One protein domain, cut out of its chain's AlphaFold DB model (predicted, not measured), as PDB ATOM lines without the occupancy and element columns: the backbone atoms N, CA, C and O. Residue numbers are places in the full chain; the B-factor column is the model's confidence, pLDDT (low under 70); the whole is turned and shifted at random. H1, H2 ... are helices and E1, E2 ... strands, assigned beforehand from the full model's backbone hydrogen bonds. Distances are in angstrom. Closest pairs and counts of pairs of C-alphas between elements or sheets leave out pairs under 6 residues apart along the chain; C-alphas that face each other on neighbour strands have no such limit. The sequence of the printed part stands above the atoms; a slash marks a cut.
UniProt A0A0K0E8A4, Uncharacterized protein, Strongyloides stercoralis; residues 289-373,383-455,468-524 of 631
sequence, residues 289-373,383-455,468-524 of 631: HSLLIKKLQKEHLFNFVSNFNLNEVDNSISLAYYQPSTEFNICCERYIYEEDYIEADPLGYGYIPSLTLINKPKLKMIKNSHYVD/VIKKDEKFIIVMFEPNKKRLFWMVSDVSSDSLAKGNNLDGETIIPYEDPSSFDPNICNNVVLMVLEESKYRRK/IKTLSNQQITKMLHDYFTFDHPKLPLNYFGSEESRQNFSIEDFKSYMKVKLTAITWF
ATOM      1  N   HIS A 289     210.148 302.162 220.005       91.23
ATOM      2  CA  HIS A 289     209.236 303.310 220.011       91.23
ATOM      3  C   HIS A 289     209.840 304.578 219.386       91.23
ATOM      4  O   HIS A 289     209.109 305.369 218.791       91.23
ATOM      5  N   SER A 290     211.165 304.764 219.438       91.74
ATOM      6  CA  SER A 290     211.825 305.908 218.791       91.74
ATOM      7  C   SER A 290     211.670 305.908 217.266       91.74
ATOM      8  O   SER A 290     211.614 306.978 216.655       91.74
ATOM      9  N   LEU A 291     211.560 304.728 216.645       93.50
ATOM     10  CA  LEU A 291     211.324 304.587 215.208       93.50
ATOM     11  C   LEU A 291     209.894 305.016 214.858       93.50
ATOM     12  O   LEU A 291     209.694 305.755 213.892       93.50
ATOM     13  N   LEU A 292     208.920 304.642 215.696       92.77
ATOM     14  CA  LEU A 292     207.517 305.041 215.546       92.77
ATOM     15  C   LEU A 292     207.344 306.553 215.688       92.77
ATOM     16  O   LEU A 292     206.689 307.175 214.855       92.77
ATOM     17  N   ILE A 293     207.985 307.164 216.692       91.19
ATOM     18  CA  ILE A 293     207.975 308.621 216.886       91.19
ATOM     19  C   ILE A 293     208.512 309.327 215.635       91.19
ATOM     20  O   ILE A 293     207.864 310.239 215.122       91.19
ATOM     21  N   LYS A 294     209.661 308.879 215.106       91.18
ATOM     22  CA  LYS A 294     210.259 309.446 213.885       91.18
ATOM     23  C   LYS A 294     209.317 309.327 212.685       91.18
ATOM     24  O   LYS A 294     209.194 310.289 211.928       91.18
ATOM     25  N   LYS A 295     208.638 308.186 212.517       92.99
ATOM     26  CA  LYS A 295     207.663 307.972 211.435       92.99
ATOM     27  C   LYS A 295     206.456 308.902 211.572       92.99
ATOM     28  O   LYS A 295     206.157 309.631 210.631       92.99
ATOM     29  N   LEU A 296     205.835 308.962 212.753       91.50
ATOM     30  CA  LEU A 296     204.694 309.842 213.036       91.50
ATOM     31  C   LEU A 296     205.020 311.320 212.774       91.50
ATOM     32  O   LEU A 296     204.221 312.026 212.161       91.50
ATOM     33  N   GLN A 297     206.201 311.779 213.202       88.75
ATOM     34  CA  GLN A 297     206.654 313.158 212.993       88.75
ATOM     35  C   GLN A 297     206.936 313.474 211.523       88.75
ATOM     36  O   GLN A 297     206.637 314.577 211.075       88.75
ATOM     37  N   LYS A 298     207.530 312.531 210.786       90.76
ATOM     38  CA  LYS A 298     207.936 312.730 209.389       90.76
ATOM     39  C   LYS A 298     206.762 312.651 208.417       90.76
ATOM     40  O   LYS A 298     206.720 313.413 207.458       90.76
ATOM     41  N   GLU A 299     205.862 311.695 208.622       88.83
ATOM     42  CA  GLU A 299     204.783 311.387 207.677       88.83
ATOM     43  C   GLU A 299     203.475 312.130 207.998       88.83
ATOM     44  O   GLU A 299     202.580 312.147 207.161       88.83
ATOM     45  N   HIS A 300     203.358 312.763 209.176       85.36
ATOM     46  CA  HIS A 300     202.140 313.455 209.628       85.36
ATOM     47  C   HIS A 300     200.865 312.602 209.471       85.36
ATOM     48  O   HIS A 300     199.811 313.106 209.093       85.36
ATOM     49  N   LEU A 301     200.973 311.301 209.771       82.15
ATOM     50  CA  LEU A 301     199.944 310.296 209.469       82.15
ATOM     51  C   LEU A 301     198.568 310.608 210.066       82.15
ATOM     52  O   LEU A 301     197.549 310.302 209.451       82.15
ATOM     53  N   PHE A 302     198.530 311.208 211.258       89.52
ATOM     54  CA  PHE A 302     197.285 311.505 211.959       89.52
ATOM     55  C   PHE A 302     197.261 312.945 212.461       89.52
ATOM     56  O   PHE A 302     198.240 313.438 213.020       89.52
ATOM     57  N   ASN A 303     196.100 313.594 212.344       87.49
ATOM     58  CA  ASN A 303     195.926 314.998 212.727       87.49
ATOM     59  C   ASN A 303     196.245 315.273 214.206       87.49
ATOM     60  O   ASN A 303     196.750 316.346 214.518       87.49
ATOM     61  N   PHE A 304     196.018 314.304 215.103       88.37
ATOM     62  CA  PHE A 304     196.289 314.463 216.537       88.37
ATOM     63  C   PHE A 304     197.788 314.507 216.881       88.37
ATOM     64  O   PHE A 304     198.162 314.922 217.976       88.37
ATOM     65  N   VAL A 305     198.670 314.058 215.975       88.87
ATOM     66  CA  VAL A 305     200.114 313.928 216.248       88.87
ATOM     67  C   VAL A 305     200.741 315.272 216.620       88.87
ATOM     68  O   VAL A 305     201.624 315.316 217.472       88.87
ATOM     69  N   SER A 306     200.266 316.369 216.028       85.03
ATOM     70  CA  SER A 306     200.762 317.728 216.287       85.03
ATOM     71  C   SER A 306     200.458 318.234 217.703       85.03
ATOM     72  O   SER A 306     201.221 319.036 218.238       85.03
ATOM     73  N   ASN A 307     199.381 317.746 218.320       85.64
ATOM     74  CA  ASN A 307     198.931 318.158 219.653       85.64
ATOM     75  C   ASN A 307     199.424 317.216 220.763       85.64
ATOM     76  O   ASN A 307     199.295 317.513 221.953       85.64
ATOM     77  N   PHE A 308     200.008 316.076 220.396       86.62
ATOM     78  CA  PHE A 308     200.531 315.097 221.337       86.62
ATOM     79  C   PHE A 308     202.013 315.337 221.631       86.62
ATOM     80  O   PHE A 308     202.848 315.462 220.739       86.62
ATOM     81  N   ASN A 309     202.374 315.305 222.915       86.05
ATOM     82  CA  ASN A 309     203.773 315.235 223.322       86.05
ATOM     83  C   ASN A 309     204.308 313.809 223.111       86.05
ATOM     84  O   ASN A 309     204.232 312.970 224.008       86.05
ATOM     85  N   LEU A 310     204.848 313.531 221.922       87.99
ATOM     86  CA  LEU A 310     205.385 312.210 221.575       87.99
ATOM     87  C   LEU A 310     206.577 311.776 222.443       87.99
ATOM     88  O   LEU A 310     206.845 310.583 222.525       87.99
ATOM     89  N   ASN A 311     207.244 312.701 223.145       83.10
ATOM     90  CA  ASN A 311     208.306 312.361 224.102       83.10
ATOM     91  C   ASN A 311     207.779 311.591 225.327       83.10
ATOM     92  O   ASN A 311     208.566 311.092 226.127       83.10
ATOM     93  N   GLU A 312     206.456 311.525 225.512       85.73
ATOM     94  CA  GLU A 312     205.840 310.683 226.536       85.73
ATOM     95  C   GLU A 312     205.932 309.187 226.202       85.73
ATOM     96  O   GLU A 312     205.994 308.382 227.135       85.73
ATOM     97  N   VAL A 313     205.970 308.838 224.909       88.76
ATOM     98  CA  VAL A 313     206.068 307.455 224.435       88.76
ATOM     99  C   VAL A 313     207.441 306.913 224.819       88.76
ATOM    100  O   VAL A 313     208.465 307.357 224.304       88.76
ATOM    101  N   ASP A 314     207.456 305.958 225.742       85.16
ATOM    102  CA  ASP A 314     208.673 305.379 226.310       85.16
ATOM    103  C   ASP A 314     208.684 303.848 226.301       85.16
ATOM    104  O   ASP A 314     209.646 303.252 226.788       85.16
ATOM    105  N   ASN A 315     207.650 303.216 225.738       87.29
ATOM    106  CA  ASN A 315     207.530 301.766 225.627       87.29
ATOM    107  C   ASN A 315     207.067 301.356 224.228       87.29
ATOM    108  O   ASN A 315     206.316 302.079 223.565       87.29
ATOM    109  N   SER A 316     207.454 300.148 223.830       89.73
ATOM    110  CA  SER A 316     206.973 299.499 222.611       89.73
ATOM    111  C   SER A 316     205.808 298.567 222.939       89.73
ATOM    112  O   SER A 316     205.766 297.949 224.010       89.73
ATOM    113  N   ILE A 317     204.853 298.456 222.018       92.02
ATOM    114  CA  ILE A 317     203.728 297.529 222.124       92.02
ATOM    115  C   ILE A 317     203.597 296.711 220.846       92.02
ATOM    116  O   ILE A 317     203.490 297.273 219.760       92.02
ATOM    117  N   SER A 318     203.552 295.394 221.006       91.56
ATOM    118  CA  SER A 318     203.234 294.449 219.943       91.56
ATOM    119  C   SER A 318     201.745 294.107 220.018       91.56
ATOM    120  O   SER A 318     201.208 293.794 221.092       91.56
ATOM    121  N   LEU A 319     201.072 294.195 218.873       93.46
ATOM    122  CA  LEU A 319     199.660 293.874 218.674       93.46
ATOM    123  C   LEU A 319     199.595 292.701 217.703       93.46
ATOM    124  O   LEU A 319     200.016 292.853 216.564       93.46
ATOM    125  N   ALA A 320     199.052 291.569 218.138       93.56
ATOM    126  CA  ALA A 320     198.953 290.373 217.309       93.56
ATOM    127  C   ALA A 320     197.512 289.857 217.257       93.56
ATOM    128  O   ALA A 320     196.863 289.700 218.296       93.56
ATOM    129  N   TYR A 321     197.027 289.547 216.059       94.71
ATOM    130  CA  TYR A 321     195.746 288.882 215.837       94.71
ATOM    131  C   TYR A 321     195.956 287.420 215.478       94.71
ATOM    132  O   TYR A 321     196.890 287.069 214.766       94.71
ATOM    133  N   TYR A 322     195.066 286.565 215.969       94.01
ATOM    134  CA  TYR A 322     195.039 285.164 215.579       94.01
ATOM    135  C   TYR A 322     194.199 285.002 214.311       94.01
ATOM    136  O   TYR A 322     193.005 285.313 214.314       94.01
ATOM    137  N   GLN A 323     194.813 284.479 213.255       92.76
ATOM    138  CA  GLN A 323     194.138 284.036 212.046       92.76
ATOM    139  C   GLN A 323     193.786 282.551 212.176       92.76
ATOM    140  O   GLN A 323     194.689 281.718 212.233       92.76
ATOM    141  N   PRO A 324     192.499 282.172 212.193       92.30
ATOM    142  CA  PRO A 324     192.121 280.768 212.139       92.30
ATOM    143  C   PRO A 324     192.311 280.201 210.728       92.30
ATOM    144  O   PRO A 324     191.994 280.872 209.740       92.30
ATOM    145  N   SER A 325     192.703 278.926 210.627       93.91
ATOM    146  CA  SER A 325     192.659 278.221 209.343       93.91
ATOM    147  C   SER A 325     191.229 278.223 208.796       93.91
ATOM    148  O   SER A 325     190.297 277.732 209.440       93.91
ATOM    149  N   THR A 326     191.048 278.830 207.625       92.34
ATOM    150  CA  THR A 326     189.723 279.079 207.054       92.34
ATOM    151  C   THR A 326     189.749 278.879 205.550       92.34
ATOM    152  O   THR A 326     190.624 279.376 204.849       92.34
ATOM    153  N   GLU A 327     188.728 278.199 205.041       93.64
ATOM    154  CA  GLU A 327     188.508 278.029 203.614       93.64
ATOM    155  C   GLU A 327     187.096 278.481 203.243       93.64
ATOM    156  O   GLU A 327     186.109 278.083 203.869       93.64
ATOM    157  N   PHE A 328     186.982 279.298 202.198       91.24
ATOM    158  CA  PHE A 328     185.687 279.667 201.640       91.24
ATOM    159  C   PHE A 328     185.763 279.999 200.155       91.24
ATOM    160  O   PHE A 328     186.797 280.388 199.619       91.24
ATOM    161  N   ASN A 329     184.610 279.869 199.499       89.57
ATOM    162  CA  ASN A 329     184.423 280.284 198.120       89.57
ATOM    163  C   ASN A 329     183.621 281.585 198.092       89.57
ATOM    164  O   ASN A 329     182.520 281.649 198.646       89.57
ATOM    165  N   ILE A 330     184.148 282.605 197.423       88.71
ATOM    166  CA  ILE A 330     183.478 283.891 197.236       88.71
ATOM    167  C   ILE A 330     183.840 284.440 195.863       88.71
ATOM    168  O   ILE A 330     184.972 284.299 195.410       88.71
ATOM    169  N   CYS A 331     182.859 285.011 195.163       87.19
ATOM    170  CA  CYS A 331     183.075 285.596 193.837       87.19
ATOM    171  C   CYS A 331     183.850 284.664 192.886       87.19
ATOM    172  O   CYS A 331     184.716 285.101 192.135       87.19
ATOM    173  N   CYS A 332     183.508 283.368 192.941       84.33
ATOM    174  CA  CYS A 332     184.027 282.296 192.085       84.33
ATOM    175  C   CYS A 332     185.488 281.915 192.265       84.33
ATOM    176  O   CYS A 332     186.020 281.160 191.456       84.33
ATOM    177  N   GLU A 333     186.106 282.381 193.338       85.85
ATOM    178  CA  GLU A 333     187.421 281.928 193.743       85.85
ATOM    179  C   GLU A 333     187.366 281.275 195.111       85.85
ATOM    180  O   GLU A 333     186.493 281.560 195.936       85.85
ATOM    181  N   ARG A 334     188.308 280.357 195.302       90.14
ATOM    182  CA  ARG A 334     188.553 279.675 196.558       90.14
ATOM    183  C   ARG A 334     189.692 280.394 197.260       90.14
ATOM    184  O   ARG A 334     190.778 280.493 196.696       90.14
ATOM    185  N   TYR A 335     189.439 280.839 198.479       90.83
ATOM    186  CA  TYR A 335     190.441 281.422 199.357       90.83
ATOM    187  C   TYR A 335     190.760 280.420 200.462       90.83
ATOM    188  O   TYR A 335     189.848 279.826 201.047       90.83
ATOM    189  N   ILE A 336     192.052 280.211 200.704       92.60
ATOM    190  CA  ILE A 336     192.573 279.324 201.744       92.60
ATOM    191  C   ILE A 336     193.511 280.160 202.609       92.60
ATOM    192  O   ILE A 336     194.519 280.656 202.113       92.60
ATOM    193  N   TYR A 337     193.160 280.305 203.884       91.33
ATOM    194  CA  TYR A 337     193.982 280.937 204.909       91.33
ATOM    195  C   TYR A 337     194.544 279.863 205.833       91.33
ATOM    196  O   TYR A 337     193.797 279.025 206.354       91.33
ATOM    197  N   GLU A 338     195.856 279.889 206.031       92.73
ATOM    198  CA  GLU A 338     196.531 279.062 207.026       92.73
ATOM    199  C   GLU A 338     196.397 279.689 208.420       92.73
ATOM    200  O   GLU A 338     196.142 280.890 208.560       92.73
ATOM    201  N   GLU A 339     196.500 278.851 209.451       94.39
ATOM    202  CA  GLU A 339     196.515 279.322 210.834       94.39
ATOM    203  C   GLU A 339     197.813 280.093 211.099       94.39
ATOM    204  O   GLU A 339     198.893 279.548 210.884       94.39
ATOM    205  N   ASP A 340     197.706 281.342 211.556       92.82
ATOM    206  CA  ASP A 340     198.867 282.211 211.781       92.82
ATOM    207  C   ASP A 340     198.587 283.296 212.838       92.82
ATOM    208  O   ASP A 340     197.437 283.529 213.229       92.82
ATOM    209  N   TYR A 341     199.630 283.980 213.308       90.89
ATOM    210  CA  TYR A 341     199.525 285.206 214.094       90.89
ATOM    211  C   TYR A 341     200.028 286.397 213.282       90.89
ATOM    212  O   TYR A 341     201.219 286.527 213.030       90.89
ATOM    213  N   ILE A 342     199.115 287.300 212.925       91.40
ATOM    214  CA  ILE A 342     199.448 288.512 212.178       91.40
ATOM    215  C   ILE A 342     199.737 289.634 213.171       91.40
ATOM    216  O   ILE A 342     198.849 290.063 213.916       91.40
ATOM    217  N   GLU A 343     200.981 290.099 213.188       90.61
ATOM    218  CA  GLU A 343     201.407 291.244 213.988       90.61
ATOM    219  C   GLU A 343     201.157 292.555 213.231       90.61
ATOM    220  O   GLU A 343     201.321 292.631 212.013       90.61
ATOM    221  N   ALA A 344     200.738 293.603 213.943       92.01
ATOM    222  CA  ALA A 344     200.723 294.938 213.362       92.01
ATOM    223  C   ALA A 344     202.152 295.429 213.167       92.01
ATOM    224  O   ALA A 344     202.911 295.546 214.128       92.01
ATOM    225  N   ASP A 345     202.440 295.816 211.933       92.32
ATOM    226  CA  ASP A 345     203.680 296.461 211.535       92.32
ATOM    227  C   ASP A 345     203.412 297.946 211.221       92.32
ATOM    228  O   ASP A 345     203.109 298.298 210.076       92.32
ATOM    229  N   PRO A 346     203.483 298.836 212.231       91.86
ATOM    230  CA  PRO A 346     203.293 300.275 212.045       91.86
ATOM    231  C   PRO A 346     204.460 300.960 211.318       91.86
ATOM    232  O   PRO A 346     204.330 302.115 210.904       91.86
ATOM    233  N   LEU A 347     205.628 300.315 211.208       92.00
ATOM    234  CA  LEU A 347     206.779 300.861 210.481       92.00
ATOM    235  C   LEU A 347     206.602 300.643 208.976       92.00
ATOM    236  O   LEU A 347     206.862 301.560 208.184       92.00
ATOM    237  N   GLY A 348     206.071 299.477 208.619       85.08
ATOM    238  CA  GLY A 348     205.439 299.198 207.343       85.08
ATOM    239  C   GLY A 348     204.059 299.849 207.218       85.08
ATOM    240  O   GLY A 348     203.542 300.499 208.125       85.08
ATOM    241  N   TYR A 349     203.452 299.696 206.047       71.83
ATOM    242  CA  TYR A 349     202.020 299.942 205.860       71.83
ATOM    243  C   TYR A 349     201.289 298.605 206.028       71.83
ATOM    244  O   TYR A 349     200.698 298.089 205.083       71.83
ATOM    245  N   GLY A 350     201.441 297.996 207.212       71.85
ATOM    246  CA  GLY A 350     200.905 296.673 207.513       71.85
ATOM    247  C   GLY A 350     199.378 296.659 207.444       71.85
ATOM    248  O   GLY A 350     198.702 297.297 208.256       71.85
ATOM    249  N   TYR A 351     198.847 295.920 206.472       88.08
ATOM    250  CA  TYR A 351     197.425 295.620 206.351       88.08
ATOM    251  C   TYR A 351     197.088 294.372 207.171       88.08
ATOM    252  O   TYR A 351     197.771 293.354 207.054       88.08
ATOM    253  N   ILE A 352     196.012 294.433 207.956       92.44
ATOM    254  CA  ILE A 352     195.491 293.275 208.687       92.44
ATOM    255  C   ILE A 352     194.165 292.820 208.046       92.44
ATOM    256  O   ILE A 352     193.205 293.604 208.030       92.44
ATOM    257  N   PRO A 353     194.082 291.568 207.543       91.49
ATOM    258  CA  PRO A 353     192.869 291.012 206.946       91.49
ATOM    259  C   PRO A 353     191.683 291.004 207.905       91.49
ATOM    260  O   PRO A 353     191.823 290.633 209.074       91.49
ATOM    261  N   SER A 354     190.486 291.316 207.407       92.98
ATOM    262  CA  SER A 354     189.277 291.405 208.236       92.98
ATOM    263  C   SER A 354     188.909 290.092 208.921       92.98
ATOM    264  O   SER A 354     188.420 290.097 210.048       92.98
ATOM    265  N   LEU A 355     189.234 288.951 208.297       92.87
ATOM    266  CA  LEU A 355     189.079 287.621 208.896       92.87
ATOM    267  C   LEU A 355     189.748 287.527 210.277       92.87
ATOM    268  O   LEU A 355     189.235 286.860 211.175       92.87
ATOM    269  N   THR A 356     190.890 288.190 210.453       93.08
ATOM    270  CA  THR A 356     191.671 288.135 211.697       93.08
ATOM    271  C   THR A 356     191.167 289.109 212.759       93.08
ATOM    272  O   THR A 356     191.351 288.875 213.954       93.08
ATOM    273  N   LEU A 357     190.458 290.157 212.337       94.92
ATOM    274  CA  LEU A 357     189.976 291.253 213.178       94.92
ATOM    275  C   LEU A 357     188.664 290.939 213.911       94.92
ATOM    276  O   LEU A 357     188.250 291.696 214.787       94.92
ATOM    277  N   ILE A 358     188.027 289.801 213.620       91.61
ATOM    278  CA  ILE A 358     186.779 289.366 214.273       91.61
ATOM    279  C   ILE A 358     186.949 289.267 215.795       91.61
ATOM    280  O   ILE A 358     186.043 289.600 216.562       91.61
ATOM    281  N   ASN A 359     188.109 288.779 216.237       91.78
ATOM    282  CA  ASN A 359     188.424 288.586 217.644       91.78
ATOM    283  C   ASN A 359     189.381 289.671 218.127       91.78
ATOM    284  O   ASN A 359     190.243 290.126 217.385       91.78
ATOM    285  N   LYS A 360     189.270 290.032 219.408       93.57
ATOM    286  CA  LYS A 360     190.189 290.981 220.045       93.57
ATOM    287  C   LYS A 360     191.660 290.525 219.923       93.57
ATOM    288  O   LYS A 360     191.926 289.321 220.016       93.57
ATOM    289  N   PRO A 361     192.614 291.461 219.803       95.06
ATOM    290  CA  PRO A 361     194.031 291.135 219.672       95.06
ATOM    291  C   PRO A 361     194.655 290.671 220.992       95.06
ATOM    292  O   PRO A 361     194.151 290.947 222.088       95.06
ATOM    293  N   LYS A 362     195.828 290.041 220.885       94.05
ATOM    294  CA  LYS A 362     196.799 289.920 221.976       94.05
ATOM    295  C   LYS A 362     197.683 291.163 222.002       94.05
ATOM    296  O   LYS A 362     198.147 291.624 220.961       94.05
ATOM    297  N   LEU A 363     197.921 291.689 223.200       93.83
ATOM    298  CA  LEU A 363     198.750 292.870 223.420       93.83
ATOM    299  C   LEU A 363     199.908 292.524 224.332       93.83
ATOM    300  O   LEU A 363     199.683 292.067 225.452       93.83
ATOM    301  N   LYS A 364     201.126 292.812 223.883       90.54
ATOM    302  CA  LYS A 364     202.336 292.665 224.687       90.54
ATOM    303  C   LYS A 364     203.094 293.982 224.711       90.54
ATOM    304  O   LYS A 364     203.513 294.467 223.670       90.54
ATOM    305  N   MET A 365     203.288 294.555 225.893       87.73
ATOM    306  CA  MET A 365     204.070 295.779 226.058       87.73
ATOM    307  C   MET A 365     205.426 295.450 226.669       87.73
ATOM    308  O   MET A 365     205.502 294.861 227.751       87.73
ATOM    309  N   ILE A 366     206.495 295.874 226.002       77.36
ATOM    310  CA  ILE A 366     207.846 295.803 226.549       77.36
ATOM    311  C   ILE A 366     208.093 297.121 227.265       77.36
ATOM    312  O   ILE A 366     208.190 298.182 226.648       77.36
ATOM    313  N   LYS A 367     208.132 297.058 228.596       68.22
ATOM    314  CA  LYS A 367     208.345 298.249 229.402       68.22
ATOM    315  C   LYS A 367     209.832 298.494 229.606       68.22
ATOM    316  O   LYS A 367     210.509 297.651 230.196       68.22
ATOM    317  N   ASN A 368     210.307 299.683 229.249       59.55
ATOM    318  CA  ASN A 368     211.619 300.125 229.689       59.55
ATOM    319  C   ASN A 368     211.595 300.303 231.206       59.55
ATOM    320  O   ASN A 368     210.910 301.174 231.752       59.55
ATOM    321  N   SER A 369     212.339 299.463 231.926       48.94
ATOM    322  CA  SER A 369     212.566 299.711 233.343       48.94
ATOM    323  C   SER A 369     213.262 301.062 233.466       48.94
ATOM    324  O   SER A 369     214.349 301.240 232.916       48.94
ATOM    325  N   HIS A 370     212.664 302.013 234.188       46.10
ATOM    326  CA  HIS A 370     213.375 303.219 234.598       46.10
ATOM    327  C   HIS A 370     214.590 302.790 235.433       46.10
ATOM    328  O   HIS A 370     214.480 302.554 236.636       46.10
ATOM    329  N   TYR A 371     215.745 302.688 234.776       45.31
ATOM    330  CA  TYR A 371     217.034 302.318 235.367       45.31
ATOM    331  C   TYR A 371     217.434 303.240 236.528       45.31
ATOM    332  O   TYR A 371     218.235 302.870 237.381       45.31
ATOM    333  N   VAL A 372     216.837 304.431 236.572       39.65
ATOM    334  CA  VAL A 372     217.191 305.534 237.461       39.65
ATOM    335  C   VAL A 372     216.754 305.313 238.920       39.65
ATOM    336  O   VAL A 372     217.424 305.807 239.817       39.65
ATOM    337  N   ASP A 373     215.705 304.526 239.196       38.45
ATOM    338  CA  ASP A 373     215.169 304.407 240.569       38.45
ATOM    339  C   ASP A 373     215.524 303.098 241.301       38.45
ATOM    340  O   ASP A 373     215.314 303.017 242.506       38.45
ATOM    341  N   VAL A 383     210.531 294.574 236.477       41.37
ATOM    342  CA  VAL A 383     210.257 295.396 237.657       41.37
ATOM    343  C   VAL A 383     208.975 296.159 237.351       41.37
ATOM    344  O   VAL A 383     208.975 297.348 237.034       41.37
ATOM    345  N   ILE A 384     207.863 295.424 237.384       45.15
ATOM    346  CA  ILE A 384     206.536 295.996 237.458       45.15
ATOM    347  C   ILE A 384     206.515 296.798 238.759       45.15
ATOM    348  O   ILE A 384     206.595 296.247 239.862       45.15
ATOM    349  N   LYS A 385     206.374 298.120 238.652       51.00
ATOM    350  CA  LYS A 385     205.801 298.880 239.760       51.00
ATOM    351  C   LYS A 385     204.369 298.355 239.884       51.00
ATOM    352  O   LYS A 385     203.527 298.762 239.098       51.00
ATOM    353  N   LYS A 386     204.123 297.432 240.827       53.93
ATOM    354  CA  LYS A 386     202.830 296.738 241.062       53.93
ATOM    355  C   LYS A 386     201.602 297.648 241.110       53.93
ATOM    356  O   LYS A 386     200.483 297.166 240.998       53.93
ATOM    357  N   ASP A 387     201.814 298.948 241.253       67.46
ATOM    358  CA  ASP A 387     200.758 299.937 241.351       67.46
ATOM    359  C   ASP A 387     200.452 300.640 240.020       67.46
ATOM    360  O   ASP A 387     199.541 301.455 239.980       67.46
ATOM    361  N   GLU A 388     201.193 300.425 238.935       77.14
ATOM    362  CA  GLU A 388     200.918 301.122 237.672       77.14
ATOM    363  C   GLU A 388     199.786 300.475 236.885       77.14
ATOM    364  O   GLU A 388     199.716 299.254 236.736       77.14
ATOM    365  N   LYS A 389     198.893 301.344 236.413       86.99
ATOM    366  CA  LYS A 389     197.647 301.002 235.748       86.99
ATOM    367  C   LYS A 389     197.546 301.773 234.442       86.99
ATOM    368  O   LYS A 389     198.046 302.898 234.341       86.99
ATOM    369  N   PHE A 390     196.949 301.134 233.448       91.90
ATOM    370  CA  PHE A 390     196.916 301.624 232.081       91.90
ATOM    371  C   PHE A 390     195.504 301.573 231.508       91.90
ATOM    372  O   PHE A 390     194.718 300.678 231.820       91.90
ATOM    373  N   ILE A 391     195.238 302.511 230.606       94.71
ATOM    374  CA  ILE A 391     194.060 302.533 229.748       94.71
ATOM    375  C   ILE A 391     194.506 302.179 228.333       94.71
ATOM    376  O   ILE A 391     195.428 302.788 227.793       94.71
ATOM    377  N   ILE A 392     193.840 301.206 227.727       96.31
ATOM    378  CA  ILE A 392     193.999 300.844 226.321       96.31
ATOM    379  C   ILE A 392     192.843 301.457 225.552       96.31
ATOM    380  O   ILE A 392     191.687 301.308 225.948       96.31
ATOM    381  N   VAL A 393     193.158 302.116 224.443       97.12
ATOM    382  CA  VAL A 393     192.174 302.744 223.560       97.12
ATOM    383  C   VAL A 393     192.490 302.360 222.121       97.12
ATOM    384  O   VAL A 393     193.595 302.617 221.655       97.12
ATOM    385  N   MET A 394     191.524 301.769 221.416       97.77
ATOM    386  CA  MET A 394     191.607 301.458 219.986       97.77
ATOM    387  C   MET A 394     190.552 302.247 219.216       97.77
ATOM    388  O   MET A 394     189.365 302.139 219.524       97.77
ATOM    389  N   PHE A 395     190.964 303.021 218.215       97.12
ATOM    390  CA  PHE A 395     190.084 303.961 217.523       97.12
ATOM    391  C   PHE A 395     190.532 304.242 216.083       97.12
ATOM    392  O   PHE A 395     191.672 303.976 215.709       97.12
ATOM    393  N   GLU A 396     189.632 304.808 215.280       95.22
ATOM    394  CA  GLU A 396     189.930 305.397 213.975       95.22
ATOM    395  C   GLU A 396     189.905 306.937 214.123       95.22
ATOM    396  O   GLU A 396     188.856 307.497 214.475       95.22
ATOM    397  N   PRO A 397     191.032 307.640 213.896       92.98
ATOM    398  CA  PRO A 397     191.144 309.079 214.138       92.98
ATOM    399  C   PRO A 397     190.361 309.960 213.150       92.98
ATOM    400  O   PRO A 397     189.817 310.989 213.547       92.98
ATOM    401  N   ASN A 398     190.291 309.588 211.874       89.89
ATOM    402  CA  ASN A 398     189.652 310.365 210.809       89.89
ATOM    403  C   ASN A 398     188.116 310.279 210.855       89.89
ATOM    404  O   ASN A 398     187.418 311.264 210.625       89.89
ATOM    405  N   LYS A 399     187.589 309.099 211.174       91.35
ATOM    406  CA  LYS A 399     186.176 308.760 211.351       91.35
ATOM    407  C   LYS A 399     185.704 309.023 212.782       91.35
ATOM    408  O   LYS A 399     184.507 308.908 213.036       91.35
ATOM    409  N   LYS A 400     186.619 309.370 213.704       93.13
ATOM    410  CA  LYS A 400     186.354 309.605 215.134       93.13
ATOM    411  C   LYS A 400     185.545 308.466 215.758       93.13
ATOM    412  O   LYS A 400     184.536 308.696 216.423       93.13
ATOM    413  N   ARG A 401     185.950 307.226 215.474       94.53
ATOM    414  CA  ARG A 401     185.237 306.018 215.911       94.53
ATOM    415  C   ARG A 401     186.055 305.259 216.941       94.53
ATOM    416  O   ARG A 401     187.210 304.946 216.683       94.53
ATOM    417  N   LEU A 402     185.449 304.913 218.068       96.30
ATOM    418  CA  LEU A 402     186.052 304.082 219.105       96.30
ATOM    419  C   LEU A 402     185.667 302.604 218.918       96.30
ATOM    420  O   LEU A 402     184.487 302.258 218.872       96.30
ATOM    421  N   PHE A 403     186.666 301.727 218.844       96.44
ATOM    422  CA  PHE A 403     186.477 300.283 218.668       96.44
ATOM    423  C   PHE A 403     186.587 299.510 219.975       96.44
ATOM    424  O   PHE A 403     185.851 298.547 220.179       96.44
ATOM    425  N   TRP A 404     187.482 299.921 220.873       96.51
ATOM    426  CA  TRP A 404     187.727 299.198 222.118       96.51
ATOM    427  C   TRP A 404     188.340 300.113 223.177       96.51
ATOM    428  O   TRP A 404     189.231 300.907 222.869       96.51
ATOM    429  N   MET A 405     187.881 299.995 224.425       95.73
ATOM    430  CA  MET A 405     188.475 300.693 225.565       95.73
ATOM    431  C   MET A 405     188.479 299.811 226.812       95.73
ATOM    432  O   MET A 405     187.437 299.298 227.223       95.73
ATOM    433  N   VAL A 406     189.650 299.678 227.436       94.18
ATOM    434  CA  VAL A 406     189.851 298.923 228.683       94.18
ATOM    435  C   VAL A 406     190.646 299.785 229.652       94.18
ATOM    436  O   VAL A 406     191.674 300.328 229.260       94.18
ATOM    437  N   SER A 407     190.199 299.910 230.896       91.89
ATOM    438  CA  SER A 407     190.873 300.671 231.958       91.89
ATOM    439  C   SER A 407     191.395 299.766 233.070       91.89
ATOM    440  O   SER A 407     191.059 298.584 233.121       91.89
ATOM    441  N   ASP A 408     192.201 300.316 233.980       88.62
ATOM    442  CA  ASP A 408     192.761 299.604 235.137       88.62
ATOM    443  C   ASP A 408     193.597 298.354 234.779       88.62
ATOM    444  O   ASP A 408     193.771 297.428 235.578       88.62
ATOM    445  N   VAL A 409     194.170 298.327 233.573       90.76
ATOM    446  CA  VAL A 409     195.006 297.220 233.099       90.76
ATOM    447  C   VAL A 409     196.333 297.248 233.843       90.76
ATOM    448  O   VAL A 409     196.993 298.287 233.893       90.76
ATOM    449  N   SER A 410     196.763 296.126 234.418       87.07
ATOM    450  CA  SER A 410     198.055 296.070 235.100       87.07
ATOM    451  C   SER A 410     199.219 295.936 234.117       87.07
ATOM    452  O   SER A 410     199.119 295.306 233.058       87.07
ATOM    453  N   SER A 411     200.388 296.458 234.501       83.72
ATOM    454  CA  SER A 411     201.622 296.184 233.754       83.72
ATOM    455  C   SER A 411     201.957 294.694 233.686       83.72
ATOM    456  O   SER A 411     202.505 294.280 232.674       83.72
ATOM    457  N   ASP A 412     201.628 293.882 234.703       81.85
ATOM    458  CA  ASP A 412     201.842 292.421 234.687       81.85
ATOM    459  C   ASP A 412     201.075 291.754 233.546       81.85
ATOM    460  O   ASP A 412     201.551 290.791 232.940       81.85
ATOM    461  N   SER A 413     199.863 292.234 233.276       87.38
ATOM    462  CA  SER A 413     199.026 291.674 232.229       87.38
ATOM    463  C   SER A 413     199.548 292.035 230.841       87.38
ATOM    464  O   SER A 413     199.708 291.150 230.000       87.38
ATOM    465  N   LEU A 414     199.890 293.312 230.629       88.39
ATOM    466  CA  LEU A 414     200.506 293.796 229.388       88.39
ATOM    467  C   LEU A 414     201.869 293.145 229.130       88.39
ATOM    468  O   LEU A 414     202.227 292.858 227.994       88.39
ATOM    469  N   ALA A 415     202.616 292.868 230.192       84.37
ATOM    470  CA  ALA A 415     203.900 292.194 230.152       84.37
ATOM    471  C   ALA A 415     203.822 290.752 229.623       84.37
ATOM    472  O   ALA A 415     204.687 290.283 228.875       84.37
ATOM    473  N   LYS A 416     202.798 290.018 230.069       82.91
ATOM    474  CA  LYS A 416     202.631 288.594 229.764       82.91
ATOM    475  C   LYS A 416     202.105 288.347 228.352       82.91
ATOM    476  O   LYS A 416     202.278 287.240 227.860       82.91
ATOM    477  N   GLY A 417     201.469 289.331 227.711       81.49
ATOM    478  CA  GLY A 417     200.858 289.134 226.391       81.49
ATOM    479  C   GLY A 417     199.541 288.348 226.414       81.49
ATOM    480  O   GLY A 417     199.052 287.926 225.367       81.49
ATOM    481  N   ASN A 418     198.990 288.100 227.605       75.77
ATOM    482  CA  ASN A 418     197.810 287.260 227.814       75.77
ATOM    483  C   ASN A 418     196.530 288.110 227.907       75.77
ATOM    484  O   ASN A 418     196.537 289.310 227.638       75.77
ATOM    485  N   ASN A 419     195.416 287.484 228.299       83.60
ATOM    486  CA  ASN A 419     194.169 288.190 228.588       83.60
ATOM    487  C   ASN A 419     194.404 289.331 229.582       83.60
ATOM    488  O   ASN A 419     194.961 289.107 230.653       83.60
ATOM    489  N   LEU A 420     193.942 290.521 229.205       88.64
ATOM    490  CA  LEU A 420     193.991 291.720 230.028       88.64
ATOM    491  C   LEU A 420     193.148 291.546 231.296       88.64
ATOM    492  O   LEU A 420     192.030 291.039 231.225       88.64
ATOM    493  N   ASP A 421     193.679 292.000 232.428       89.48
ATOM    494  CA  ASP A 421     193.038 291.960 233.749       89.48
ATOM    495  C   ASP A 421     192.210 293.214 234.087       89.48
ATOM    496  O   ASP A 421     191.680 293.317 235.191       89.48
ATOM    497  N   GLY A 422     192.114 294.163 233.152       88.85
ATOM    498  CA  GLY A 422     191.393 295.424 233.327       88.85
ATOM    499  C   GLY A 422     189.874 295.334 233.138       88.85
ATOM    500  O   GLY A 422     189.316 294.320 232.713       88.85
ATOM    501  N   GLU A 423     189.202 296.450 233.412       90.58
ATOM    502  CA  GLU A 423     187.763 296.635 233.227       90.58
ATOM    503  C   GLU A 423     187.466 297.097 231.793       90.58
ATOM    504  O   GLU A 423     187.994 298.102 231.318       90.58
ATOM    505  N   THR A 424     186.623 296.354 231.071       91.62
ATOM    506  CA  THR A 424     186.211 296.739 229.713       91.62
ATOM    507  C   THR A 424     185.115 297.797 229.786       91.62
ATOM    508  O   THR A 424     183.994 297.489 230.179       91.62
ATOM    509  N   ILE A 425     185.437 299.018 229.364       90.49
ATOM    510  CA  ILE A 425     184.496 300.144 229.329       90.49
ATOM    511  C   ILE A 425     183.706 300.129 228.028       90.49
ATOM    512  O   ILE A 425     182.483 300.148 228.051       90.49
ATOM    513  N   ILE A 426     184.402 300.037 226.892       92.94
ATOM    514  CA  ILE A 426     183.788 299.893 225.570       92.94
ATOM    515  C   ILE A 426     184.201 298.527 225.031       92.94
ATOM    516  O   ILE A 426     185.397 298.325 224.797       92.94
ATOM    517  N   PRO A 427     183.262 297.578 224.847       93.70
ATOM    518  CA  PRO A 427     183.566 296.250 224.326       93.70
ATOM    519  C   PRO A 427     184.264 296.306 222.969       93.70
ATOM    520  O   PRO A 427     184.039 297.229 222.193       93.70
ATOM    521  N   TYR A 428     185.090 295.308 222.670       95.40
ATOM    522  CA  TYR A 428     185.751 295.214 221.370       95.40
ATOM    523  C   TYR A 428     184.717 295.112 220.240       95.40
ATOM    524  O   TYR A 428     183.779 294.318 220.323       95.40
ATOM    525  N   GLU A 429     184.907 295.905 219.195       94.52
ATOM    526  CA  GLU A 429     184.193 295.814 217.926       94.52
ATOM    527  C   GLU A 429     185.211 295.648 216.802       94.52
ATOM    528  O   GLU A 429     186.255 296.299 216.823       94.52
ATOM    529  N   ASP A 430     184.885 294.791 215.835       93.91
ATOM    530  CA  ASP A 430     185.689 294.550 214.641       93.91
ATOM    531  C   ASP A 430     185.960 295.871 213.888       93.91
ATOM    532  O   ASP A 430     185.018 296.509 213.402       93.91
ATOM    533  N   PRO A 431     187.230 296.307 213.785       94.77
ATOM    534  CA  PRO A 431     187.591 297.549 213.124       94.77
ATOM    535  C   PRO A 431     187.691 297.429 211.594       94.77
ATOM    536  O   PRO A 431     188.187 298.353 210.946       94.77
ATOM    537  N   SER A 432     187.226 296.329 210.996       91.98
ATOM    538  CA  SER A 432     187.235 296.115 209.547       91.98
ATOM    539  C   SER A 432     186.419 297.154 208.777       91.98
ATOM    540  O   SER A 432     185.348 297.601 209.203       91.98
ATOM    541  N   SER A 433     186.910 297.547 207.598       87.94
ATOM    542  CA  SER A 433     186.145 298.429 206.714       87.94
ATOM    543  C   SER A 433     185.185 297.639 205.828       87.94
ATOM    544  O   SER A 433     185.592 296.930 204.915       87.94
ATOM    545  N   PHE A 434     183.884 297.854 206.028       85.63
ATOM    546  CA  PHE A 434     182.835 297.396 205.107       85.63
ATOM    547  C   PHE A 434     182.650 298.319 203.885       85.63
ATOM    548  O   PHE A 434     181.771 298.073 203.059       85.63
ATOM    549  N   ASP A 435     183.439 299.396 203.779       87.04
ATOM    550  CA  ASP A 435     183.440 300.305 202.633       87.04
ATOM    551  C   ASP A 435     184.507 299.880 201.618       87.04
ATOM    552  O   ASP A 435     185.697 299.988 201.923       87.04
ATOM    553  N   PRO A 436     184.126 299.468 200.399       84.84
ATOM    554  CA  PRO A 436     185.087 299.036 199.391       84.84
ATOM    555  C   PRO A 436     186.024 300.140 198.887       84.84
ATOM    556  O   PRO A 436     187.002 299.831 198.216       84.84
ATOM    557  N   ASN A 437     185.741 301.416 199.168       84.69
ATOM    558  CA  ASN A 437     186.539 302.539 198.669       84.69
ATOM    559  C   ASN A 437     187.434 303.180 199.738       84.69
ATOM    560  O   ASN A 437     188.184 304.098 199.414       84.69
ATOM    561  N   ILE A 438     187.310 302.784 201.009       85.71
ATOM    562  CA  ILE A 438     187.968 303.472 202.127       85.71
ATOM    563  C   ILE A 438     188.510 302.445 203.114       85.71
ATOM    564  O   ILE A 438     187.741 301.659 203.660       85.71
ATOM    565  N   CYS A 439     189.801 302.512 203.421       90.50
ATOM    566  CA  CYS A 439     190.403 301.746 204.508       90.50
ATOM    567  C   CYS A 439     190.229 302.458 205.862       90.50
ATOM    568  O   CYS A 439     190.080 303.681 205.932       90.50
ATOM    569  N   ASN A 440     190.214 301.691 206.947       92.81
ATOM    570  CA  ASN A 440     190.293 302.200 208.312       92.81
ATOM    571  C   ASN A 440     191.758 302.243 208.745       92.81
ATOM    572  O   ASN A 440     192.436 301.220 208.682       92.81
ATOM    573  N   ASN A 441     192.219 303.393 209.238       93.27
ATOM    574  CA  ASN A 441     193.516 303.498 209.897       93.27
ATOM    575  C   ASN A 441     193.318 303.339 211.403       93.27
ATOM    576  O   ASN A 441     192.912 304.274 212.093       93.27
ATOM    577  N   VAL A 442     193.544 302.134 211.908       95.56
ATOM    578  CA  VAL A 442     193.220 301.775 213.287       95.56
ATOM    579  C   VAL A 442     194.427 302.053 214.163       95.56
ATOM    580  O   VAL A 442     195.493 301.478 213.966       95.56
ATOM    581  N   VAL A 443     194.258 302.926 215.150       96.40
ATOM    582  CA  VAL A 443     195.294 303.291 216.116       96.40
ATOM    583  C   VAL A 443     194.971 302.650 217.456       96.40
ATOM    584  O   VAL A 443     193.847 302.760 217.944       96.40
ATOM    585  N   LEU A 444     195.968 302.022 218.077       97.01
ATOM    586  CA  LEU A 444     195.913 301.580 219.465       97.01
ATOM    587  C   LEU A 444     196.913 302.374 220.306       97.01
ATOM    588  O   LEU A 444     198.103 302.434 220.002       97.01
ATOM    589  N   MET A 445     196.422 302.961 221.392       96.83
ATOM    590  CA  MET A 445     197.225 303.673 222.379       96.83
ATOM    591  C   MET A 445     197.140 302.993 223.740       96.83
ATOM    592  O   MET A 445     196.073 302.541 224.158       96.83
ATOM    593  N   VAL A 446     198.266 302.995 224.450       95.46
ATOM    594  CA  VAL A 446     198.338 302.691 225.880       95.46
ATOM    595  C   VAL A 446     198.637 303.980 226.625       95.46
ATOM    596  O   VAL A 446     199.607 304.678 226.318       95.46
ATOM    597  N   LEU A 447     197.792 304.298 227.597       94.24
ATOM    598  CA  LEU A 447     197.840 305.521 228.381       94.24
ATOM    599  C   LEU A 447     198.088 305.156 229.849       94.24
ATOM    600  O   LEU A 447     197.357 304.348 230.413       94.24
ATOM    601  N   GLU A 448     199.099 305.739 230.486       90.35
ATOM    602  CA  GLU A 448     199.368 305.552 231.915       90.35
ATOM    603  C   GLU A 448     198.415 306.412 232.751       90.35
ATOM    604  O   GLU A 448     198.320 307.637 232.581       90.35
ATOM    605  N   GLU A 449     197.732 305.762 233.691       86.07
ATOM    606  CA  GLU A 449     196.843 306.416 234.639       86.07
ATOM    607  C   GLU A 449     197.658 307.239 235.642       86.07
ATOM    608  O   GLU A 449     198.580 306.751 236.307       86.07
ATOM    609  N   SER A 450     197.335 308.527 235.767       71.45
ATOM    610  CA  SER A 450     198.121 309.412 236.621       71.45
ATOM    611  C   SER A 450     198.019 309.001 238.099       71.45
ATOM    612  O   SER A 450     196.946 308.939 238.697       71.45
ATOM    613  N   LYS A 451     199.171 308.817 238.762       62.64
ATOM    614  CA  LYS A 451     199.235 308.576 240.221       62.64
ATOM    615  C   LYS A 451     198.763 309.777 241.053       62.64
ATOM    616  O   LYS A 451     198.782 309.706 242.281       62.64
ATOM    617  N   TYR A 452     198.369 310.891 240.431       48.64
ATOM    618  CA  TYR A 452     198.266 312.210 241.065       48.64
ATOM    619  C   TYR A 452     197.132 312.376 242.088       48.64
ATOM    620  O   TYR A 452     197.036 313.429 242.715       48.64
ATOM    621  N   ARG A 453     196.346 311.329 242.368       44.38
ATOM    622  CA  ARG A 453     195.475 311.268 243.556       44.38
ATOM    623  C   ARG A 453     195.890 310.252 244.623       44.38
ATOM    624  O   ARG A 453     195.338 310.275 245.716       44.38
ATOM    625  N   ARG A 454     196.922 309.432 244.392       44.36
ATOM    626  CA  ARG A 454     197.397 308.424 245.362       44.36
ATOM    627  C   ARG A 454     198.272 308.974 246.493       44.36
ATOM    628  O   ARG A 454     198.748 308.199 247.315       44.36
ATOM    629  N   LYS A 455     198.427 310.299 246.628       37.82
ATOM    630  CA  LYS A 455     198.876 310.911 247.896       37.82
ATOM    631  C   LYS A 455     197.736 310.888 248.926       37.82
ATOM    632  O   LYS A 455     197.338 311.918 249.456       37.82
ATOM    633  N   ILE A 468     191.867 300.689 250.182       48.68
ATOM    634  CA  ILE A 468     192.483 301.826 249.482       48.68
ATOM    635  C   ILE A 468     192.557 301.573 247.965       48.68
ATOM    636  O   ILE A 468     192.395 302.509 247.176       48.68
ATOM    637  N   LYS A 469     192.764 300.319 247.537       49.39
ATOM    638  CA  LYS A 469     192.817 299.957 246.110       49.39
ATOM    639  C   LYS A 469     191.438 300.015 245.462       49.39
ATOM    640  O   LYS A 469     191.301 300.584 244.378       49.39
ATOM    641  N   THR A 470     190.410 299.512 246.147       51.33
ATOM    642  CA  THR A 470     189.026 299.574 245.655       51.33
ATOM    643  C   THR A 470     188.555 301.010 245.445       51.33
ATOM    644  O   THR A 470     187.924 301.303 244.428       51.33
ATOM    645  N   LEU A 471     188.936 301.933 246.337       49.29
ATOM    646  CA  LEU A 471     188.530 303.334 246.226       49.29
ATOM    647  C   LEU A 471     189.160 304.041 245.012       49.29
ATOM    648  O   LEU A 471     188.522 304.906 244.412       49.29
ATOM    649  N   SER A 472     190.402 303.700 244.638       56.61
ATOM    650  CA  SER A 472     191.056 304.329 243.480       56.61
ATOM    651  C   SER A 472     190.502 303.840 242.147       56.61
ATOM    652  O   SER A 472     190.333 304.648 241.237       56.61
ATOM    653  N   ASN A 473     190.175 302.550 242.053       58.51
ATOM    654  CA  ASN A 473     189.642 301.957 240.826       58.51
ATOM    655  C   ASN A 473     188.262 302.540 240.505       58.51
ATOM    656  O   ASN A 473     188.029 303.021 239.399       58.51
ATOM    657  N   GLN A 474     187.397 302.653 241.518       64.76
ATOM    658  CA  GLN A 474     186.077 303.270 241.368       64.76
ATOM    659  C   GLN A 474     186.142 304.732 240.903       64.76
ATOM    660  O   GLN A 474     185.236 305.191 240.212       64.76
ATOM    661  N   GLN A 475     187.193 305.483 241.252       72.66
ATOM    662  CA  GLN A 475     187.326 306.879 240.824       72.66
ATOM    663  C   GLN A 475     187.636 307.016 239.334       72.66
ATOM    664  O   GLN A 475     187.084 307.910 238.698       72.66
ATOM    665  N   ILE A 476     188.503 306.165 238.779       75.85
ATOM    666  CA  ILE A 476     188.871 306.236 237.357       75.85
ATOM    667  C   ILE A 476     187.712 305.760 236.496       75.85
ATOM    668  O   ILE A 476     187.317 306.483 235.585       75.85
ATOM    669  N   THR A 477     187.102 304.624 236.839       72.78
ATOM    670  CA  THR A 477     185.892 304.135 236.165       72.78
ATOM    671  C   THR A 477     184.786 305.190 236.219       72.78
ATOM    672  O   THR A 477     184.172 305.494 235.199       72.78
ATOM    673  N   LYS A 478     184.590 305.859 237.366       77.74
ATOM    674  CA  LYS A 478     183.647 306.981 237.471       77.74
ATOM    675  C   LYS A 478     184.011 308.154 236.560       77.74
ATOM    676  O   LYS A 478     183.130 308.665 235.890       77.74
ATOM    677  N   MET A 479     185.277 308.570 236.497       83.84
ATOM    678  CA  MET A 479     185.701 309.642 235.585       83.84
ATOM    679  C   MET A 479     185.504 309.271 234.112       83.84
ATOM    680  O   MET A 479     185.137 310.127 233.313       83.84
ATOM    681  N   LEU A 480     185.726 308.005 233.751       83.49
ATOM    682  CA  LEU A 480     185.455 307.498 232.406       83.49
ATOM    683  C   LEU A 480     183.961 307.564 232.099       83.49
ATOM    684  O   LEU A 480     183.579 308.083 231.054       83.49
ATOM    685  N   HIS A 481     183.113 307.120 233.030       80.59
ATOM    686  CA  HIS A 481     181.673 307.314 232.907       80.59
ATOM    687  C   HIS A 481     181.324 308.799 232.770       80.59
ATOM    688  O   HIS A 481     180.621 309.159 231.836       80.59
ATOM    689  N   ASP A 482     181.851 309.682 233.615       83.69
ATOM    690  CA  ASP A 482     181.569 311.121 233.553       83.69
ATOM    691  C   ASP A 482     181.974 311.726 232.191       83.69
ATOM    692  O   ASP A 482     181.221 312.524 231.637       83.69
ATOM    693  N   TYR A 483     183.100 311.307 231.596       86.14
ATOM    694  CA  TYR A 483     183.531 311.755 230.262       86.14
ATOM    695  C   TYR A 483     182.504 311.425 229.174       86.14
ATOM    696  O   TYR A 483     182.095 312.298 228.413       86.14
ATOM    697  N   PHE A 484     182.057 310.170 229.116       84.35
ATOM    698  CA  PHE A 484     181.112 309.715 228.093       84.35
ATOM    699  C   PHE A 484     179.685 310.234 228.301       84.35
ATOM    700  O   PHE A 484     178.840 310.101 227.421       84.35
ATOM    701  N   THR A 485     179.394 310.792 229.473       79.01
ATOM    702  CA  THR A 485     178.027 311.115 229.898       79.01
ATOM    703  C   THR A 485     177.822 312.599 230.165       79.01
ATOM    704  O   THR A 485     176.698 313.016 230.439       79.01
ATOM    705  N   PHE A 486     178.881 313.403 230.022       74.20
ATOM    706  CA  PHE A 486     178.896 314.832 230.319       74.20
ATOM    707  C   PHE A 486     177.744 315.603 229.648       74.20
ATOM    708  O   PHE A 486     177.103 316.425 230.300       74.20
ATOM    709  N   ASP A 487     177.411 315.265 228.397       69.25
ATOM    710  CA  ASP A 487     176.336 315.908 227.621       69.25
ATOM    711  C   ASP A 487     175.002 315.131 227.635       69.25
ATOM    712  O   ASP A 487     174.035 315.499 226.957       69.25
ATOM    713  N   HIS A 488     174.913 314.033 228.390       65.78
ATOM    714  CA  HIS A 488     173.777 313.112 228.365       65.78
ATOM    715  C   HIS A 488     173.189 312.900 229.766       65.78
ATOM    716  O   HIS A 488     173.566 311.968 230.476       65.78
ATOM    717  N   PRO A 489     172.182 313.702 230.169       60.68
ATOM    718  CA  PRO A 489     171.581 313.609 231.502       60.68
ATOM    719  C   PRO A 489     170.790 312.310 231.752       60.68
ATOM    720  O   PRO A 489     170.419 312.032 232.892       60.68
ATOM    721  N   LYS A 490     170.498 311.515 230.711       64.39
ATOM    722  CA  LYS A 490     169.844 310.201 230.811       64.39
ATOM    723  C   LYS A 490     170.473 309.230 229.820       64.39
ATOM    724  O   LYS A 490     170.271 309.367 228.618       64.39
ATOM    725  N   LEU A 491     171.192 308.237 230.330       64.38
ATOM    726  CA  LEU A 491     171.834 307.213 229.508       64.38
ATOM    727  C   LEU A 491     170.942 305.977 229.399       64.38
ATOM    728  O   LEU A 491     170.378 305.547 230.410       64.38
ATOM    729  N   PRO A 492     170.828 305.359 228.215       67.98
ATOM    730  CA  PRO A 492     170.277 304.014 228.112       67.98
ATOM    731  C   PRO A 492     171.134 303.021 228.920       67.98
ATOM    732  O   PRO A 492     172.354 303.164 228.981       67.98
ATOM    733  N   LEU A 493     170.513 301.984 229.508       66.87
ATOM    734  CA  LEU A 493     171.206 300.984 230.351       66.87
ATOM    735  C   LEU A 493     172.441 300.356 229.677       66.87
ATOM    736  O   LEU A 493     173.392 300.001 230.362       66.87
ATOM    737  N   ASN A 494     172.440 300.260 228.345       76.39
ATOM    738  CA  ASN A 494     173.529 299.695 227.550       76.39
ATOM    739  C   ASN A 494     174.262 300.760 226.720       76.39
ATOM    740  O   ASN A 494     174.722 300.458 225.621       76.39
ATOM    741  N   TYR A 495     174.356 302.003 227.207       80.88
ATOM    742  CA  TYR A 495     175.004 303.096 226.472       80.88
ATOM    743  C   TYR A 495     176.419 302.733 226.004       80.88
ATOM    744  O   TYR A 495     176.729 302.889 224.835       80.88
ATOM    745  N   PHE A 496     177.243 302.138 226.867       80.08
ATOM    746  CA  PHE A 496     178.619 301.742 226.531       80.08
ATOM    747  C   PHE A 496     178.730 300.601 225.499       80.08
ATOM    748  O   PHE A 496     179.799 300.351 224.948       80.08
ATOM    749  N   GLY A 497     177.630 299.898 225.221       78.24
ATOM    750  CA  GLY A 497     177.527 298.944 224.115       78.24
ATOM    751  C   GLY A 497     176.822 299.519 222.884       78.24
ATOM    752  O   GLY A 497     176.659 298.805 221.896       78.24
ATOM    753  N   SER A 498     176.363 300.772 222.942       81.82
ATOM    754  CA  SER A 498     175.613 301.418 221.871       81.82
ATOM    755  C   SER A 498     176.548 302.074 220.856       81.82
ATOM    756  O   SER A 498     177.681 302.449 221.158       81.82
ATOM    757  N   GLU A 499     176.031 302.261 219.647       84.83
ATOM    758  CA  GLU A 499     176.704 302.986 218.568       84.83
ATOM    759  C   GLU A 499     176.998 304.454 218.942       84.83
ATOM    760  O   GLU A 499     178.001 305.013 218.508       84.83
ATOM    761  N   GLU A 500     176.170 305.069 219.794       84.86
ATOM    762  CA  GLU A 500     176.335 306.465 220.226       84.86
ATOM    763  C   GLU A 500     177.618 306.665 221.039       84.86
ATOM    764  O   GLU A 500     178.322 307.646 220.827       84.86
ATOM    765  N   SER A 501     177.972 305.708 221.907       85.25
ATOM    766  CA  SER A 501     179.201 305.775 222.718       85.25
ATOM    767  C   SER A 501     180.496 305.682 221.903       85.25
ATOM    768  O   SER A 501     181.580 305.980 222.407       85.25
ATOM    769  N   ARG A 502     180.396 305.249 220.640       91.10
ATOM    770  CA  ARG A 502     181.539 304.994 219.759       91.10
ATOM    771  C   ARG A 502     181.797 306.117 218.771       91.10
ATOM    772  O   ARG A 502     182.906 306.207 218.249       91.10
ATOM    773  N   GLN A 503     180.787 306.926 218.471       91.34
ATOM    774  CA  GLN A 503     180.879 308.002 217.490       91.34
ATOM    775  C   GLN A 503     181.465 309.275 218.106       91.34
ATOM    776  O   GLN A 503     181.354 309.514 219.304       91.34
ATOM    777  N   ASN A 504     182.070 310.116 217.265       90.28
ATOM    778  CA  ASN A 504     182.665 311.401 217.650       90.28
ATOM    779  C   ASN A 504     183.765 311.308 218.724       90.28
ATOM    780  O   ASN A 504     184.074 312.304 219.378       90.28
ATOM    781  N   PHE A 505     184.399 310.144 218.882       93.26
ATOM    782  CA  PHE A 505     185.488 309.966 219.830       93.26
ATOM    783  C   PHE A 505     186.720 310.778 219.412       93.26
ATOM    784  O   PHE A 505     187.271 310.598 218.324       93.26
ATOM    785  N   SER A 506     187.163 311.660 220.307       92.63
ATOM    786  CA  SER A 506     188.354 312.492 220.154       92.63
ATOM    787  C   SER A 506     189.397 312.084 221.188       92.63
ATOM    788  O   SER A 506     189.206 312.254 222.393       92.63
ATOM    789  N   ILE A 507     190.516 311.531 220.718       94.32
ATOM    790  CA  ILE A 507     191.602 311.082 221.597       94.32
ATOM    791  C   ILE A 507     192.292 312.252 222.317       94.32
ATOM    792  O   ILE A 507     192.794 312.094 223.429       94.32
ATOM    793  N   GLU A 508     192.289 313.433 221.702       92.26
ATOM    794  CA  GLU A 508     192.837 314.671 222.260       92.26
ATOM    795  C   GLU A 508     192.011 315.143 223.458       92.26
ATOM    796  O   GLU A 508     192.563 315.368 224.540       92.26
ATOM    797  N   ASP A 509     190.688 315.204 223.286       91.76
ATOM    798  CA  ASP A 509     189.755 315.600 224.342       91.76
ATOM    799  C   ASP A 509     189.779 314.588 225.487       91.76
ATOM    800  O   ASP A 509     189.889 314.969 226.655       91.76
ATOM    801  N   PHE A 510     189.791 313.295 225.153       93.02
ATOM    802  CA  PHE A 510     189.906 312.217 226.128       93.02
ATOM    803  C   PHE A 510     191.192 312.324 226.957       93.02
ATOM    804  O   PHE A 510     191.141 312.336 228.190       93.02
ATOM    805  N   LYS A 511     192.359 312.445 226.304       91.92
ATOM    806  CA  LYS A 511     193.654 312.558 226.996       91.92
ATOM    807  C   LYS A 511     193.693 313.795 227.898       91.92
ATOM    808  O   LYS A 511     194.170 313.706 229.032       91.92
ATOM    809  N   SER A 512     193.183 314.929 227.409       88.60
ATOM    810  CA  SER A 512     193.115 316.195 228.147       88.60
ATOM    811  C   SER A 512     192.219 316.093 229.387       88.60
ATOM    812  O   SER A 512     192.642 316.456 230.490       88.60
ATOM    813  N   TYR A 513     191.018 315.527 229.233       89.92
ATOM    814  CA  TYR A 513     190.054 315.340 230.318       89.92
ATOM    815  C   TYR A 513     190.584 314.382 231.392       89.92
ATOM    816  O   TYR A 513     190.603 314.713 232.582       89.92
ATOM    817  N   MET A 514     191.081 313.217 230.969       89.17
ATOM    818  CA  MET A 514     191.563 312.167 231.871       89.17
ATOM    819  C   MET A 514     192.931 312.485 232.490       89.17
ATOM    820  O   MET A 514     193.304 311.885 233.499       89.17
ATOM    821  N   LYS A 515     193.682 313.441 231.921       87.79
ATOM    822  CA  LYS A 515     195.043 313.823 232.347       87.79
ATOM    823  C   LYS A 515     195.991 312.622 232.414       87.79
ATOM    824  O   LYS A 515     196.749 312.457 233.374       87.79
ATOM    825  N   VAL A 516     195.923 311.777 231.393       89.91
ATOM    826  CA  VAL A 516     196.741 310.565 231.252       89.91
ATOM    827  C   VAL A 516     197.953 310.820 230.361       89.91
ATOM    828  O   VAL A 516     197.953 311.736 229.534       89.91
ATOM    829  N   LYS A 517     199.005 310.019 230.541       89.17
ATOM    830  CA  LYS A 517     200.248 310.105 229.762       89.17
ATOM    831  C   LYS A 517     200.229 309.049 228.658       89.17
ATOM    832  O   LYS A 517     199.941 307.897 228.953       89.17
ATOM    833  N   LEU A 518     200.569 309.398 227.418       91.70
ATOM    834  CA  LEU A 518     200.731 308.398 226.355       91.70
ATOM    835  C   LEU A 518     202.032 307.616 226.570       91.70
ATOM    836  O   LEU A 518     203.087 308.231 226.619       91.70
ATOM    837  N   THR A 519     201.980 306.287 226.679       90.61
ATOM    838  CA  THR A 519     203.183 305.467 226.928       90.61
ATOM    839  C   THR A 519     203.588 304.583 225.764       90.61
ATOM    840  O   THR A 519     204.779 304.344 225.583       90.61
ATOM    841  N   ALA A 520     202.623 304.090 224.989       93.54
ATOM    842  CA  ALA A 520     202.876 303.274 223.805       93.54
ATOM    843  C   ALA A 520     201.804 303.542 222.745       93.54
ATOM    844  O   ALA A 520     200.660 303.869 223.074       93.54
ATOM    845  N   ILE A 521     202.176 303.397 221.479       94.94
ATOM    846  CA  ILE A 521     201.287 303.560 220.330       94.94
ATOM    847  C   ILE A 521     201.661 302.538 219.257       94.94
ATOM    848  O   ILE A 521     202.840 302.278 219.041       94.94
ATOM    849  N   THR A 522     200.662 301.977 218.589       94.85
ATOM    850  CA  THR A 522     200.812 301.176 217.370       94.85
ATOM    851  C   THR A 522     199.596 301.408 216.473       94.85
ATOM    852  O   THR A 522     198.579 301.939 216.931       94.85
ATOM    853  N   TRP A 523     199.694 301.076 215.192       94.55
ATOM    854  CA  TRP A 523     198.600 301.229 214.238       94.55
ATOM    855  C   TRP A 523     198.715 300.220 213.099       94.55
ATOM    856  O   TRP A 523     199.782 299.665 212.855       94.55
ATOM    857  N   PHE A 524     197.603 299.999 212.408       94.60
ATOM    858  CA  PHE A 524     197.520 299.161 211.216       94.60
ATOM    859  C   PHE A 524     196.409 299.665 210.292       94.60
ATOM    860  O   PHE A 524     195.536 300.436 210.709       94.60
TER     861      PHE A 524
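What this domain is: This is residues 289 to 373, 383 to 455 and 468 to 524 of the 631 residues of an uncharacterized protein of Strongyloides stercoralis (UniProt A0A0K0E8A4). A twisted five-strand sheet makes the core, and a small three-strand sheet, E4 E1 E5, is partly face to face with it, their strands crossed. H5 lies over one face of the large sheet, the hairpin E2 and E3 forms an arm whose residues 329 to 334 stick out, and residues 486 to 494 stick out as a loop after H5. The 215 printed residues include six named helices and ten strands, in the order H1 H2 E1 E2 E3 E4 H3 E5 E6 E7 H4 E8 E9 H5 H6 E10, of mixed class. The large sheet runs E8 E7 E6 E9 E10, antiparallel throughout. The whole is compact, with a radius of gyration of the C-alphas of 18.1 A, and spans 64 by 48 by 33 A.

Where its parts are: The large sheet has E8, residues 423 to 426; E7, 401 to 410, 25.1 A; E6, 389 to 396, 23.5 A; E9, 440 to 448, 25.5 A; and E10, 517 to 524, 21.7 A, ending at C-alpha 524 (197.520, 299.161, 211.216). The small sheet has E4, 340 to 343; E1, 316 to 323, 22.7 A; and E5, 362 to 366. E2 is 326 to 330 and E3 333 to 337. The helices are H1, 289 to 299, 15.4 A, from C-alpha 289 (209.236, 303.310, 220.011); H2, 303 to 306; H3, 354 to 357; H4, 411 to 416; H5, 468 to 485, 26.1 A; and H6, 507 to 514.

How they stand to each other: In the large sheet N 393 and O 445 are 3.0 A apart, within hydrogen-bond range, across E6 and E9. The sandwich, two sheets face to face, has strands at 58 degrees; the closest C-alphas of E1 and E10 are those of Ser 316 and Ala 520, 5.7 A. Across the antiparallel neighbours E1 and E5, N 318 and O 364 are 2.8 A apart, within hydrogen-bond range. E4, H3, E5 form a split strand-helix-strand unit, E1 between its strands, with a right-handed crossover. H4 stands at the small sheet's level, height 1.7 A. H5 and the large sheet make two layers, a helix on one face, at a height of 9.8 A. H5 touches H6 with residues 479 to 483 alone, Met 479 and Met 514 closest, C-alphas 7.4 A apart. H1 only grazes the large sheet. H2 is close to but not clearly touching H1, C-alphas of Leu 296 and Val 305 6.9 A apart. H1, H4, H5 and H6 have every O i to N i+4 pair within range; H2 and H3 are too short for one.

The domain as a whole: C-alphas 332 and 455, the farthest apart, are 64.5 A apart. The cuts leave out residues 374 to 382, gap 10.7 A, and 456 to 467, gap 11.2 A. Links E8 to E9 and H5 to H6 are long. Residues 367 to 373, 383 to 387, 451 to 455, 468 to 474 and 487 to 493 have pLDDT under 70.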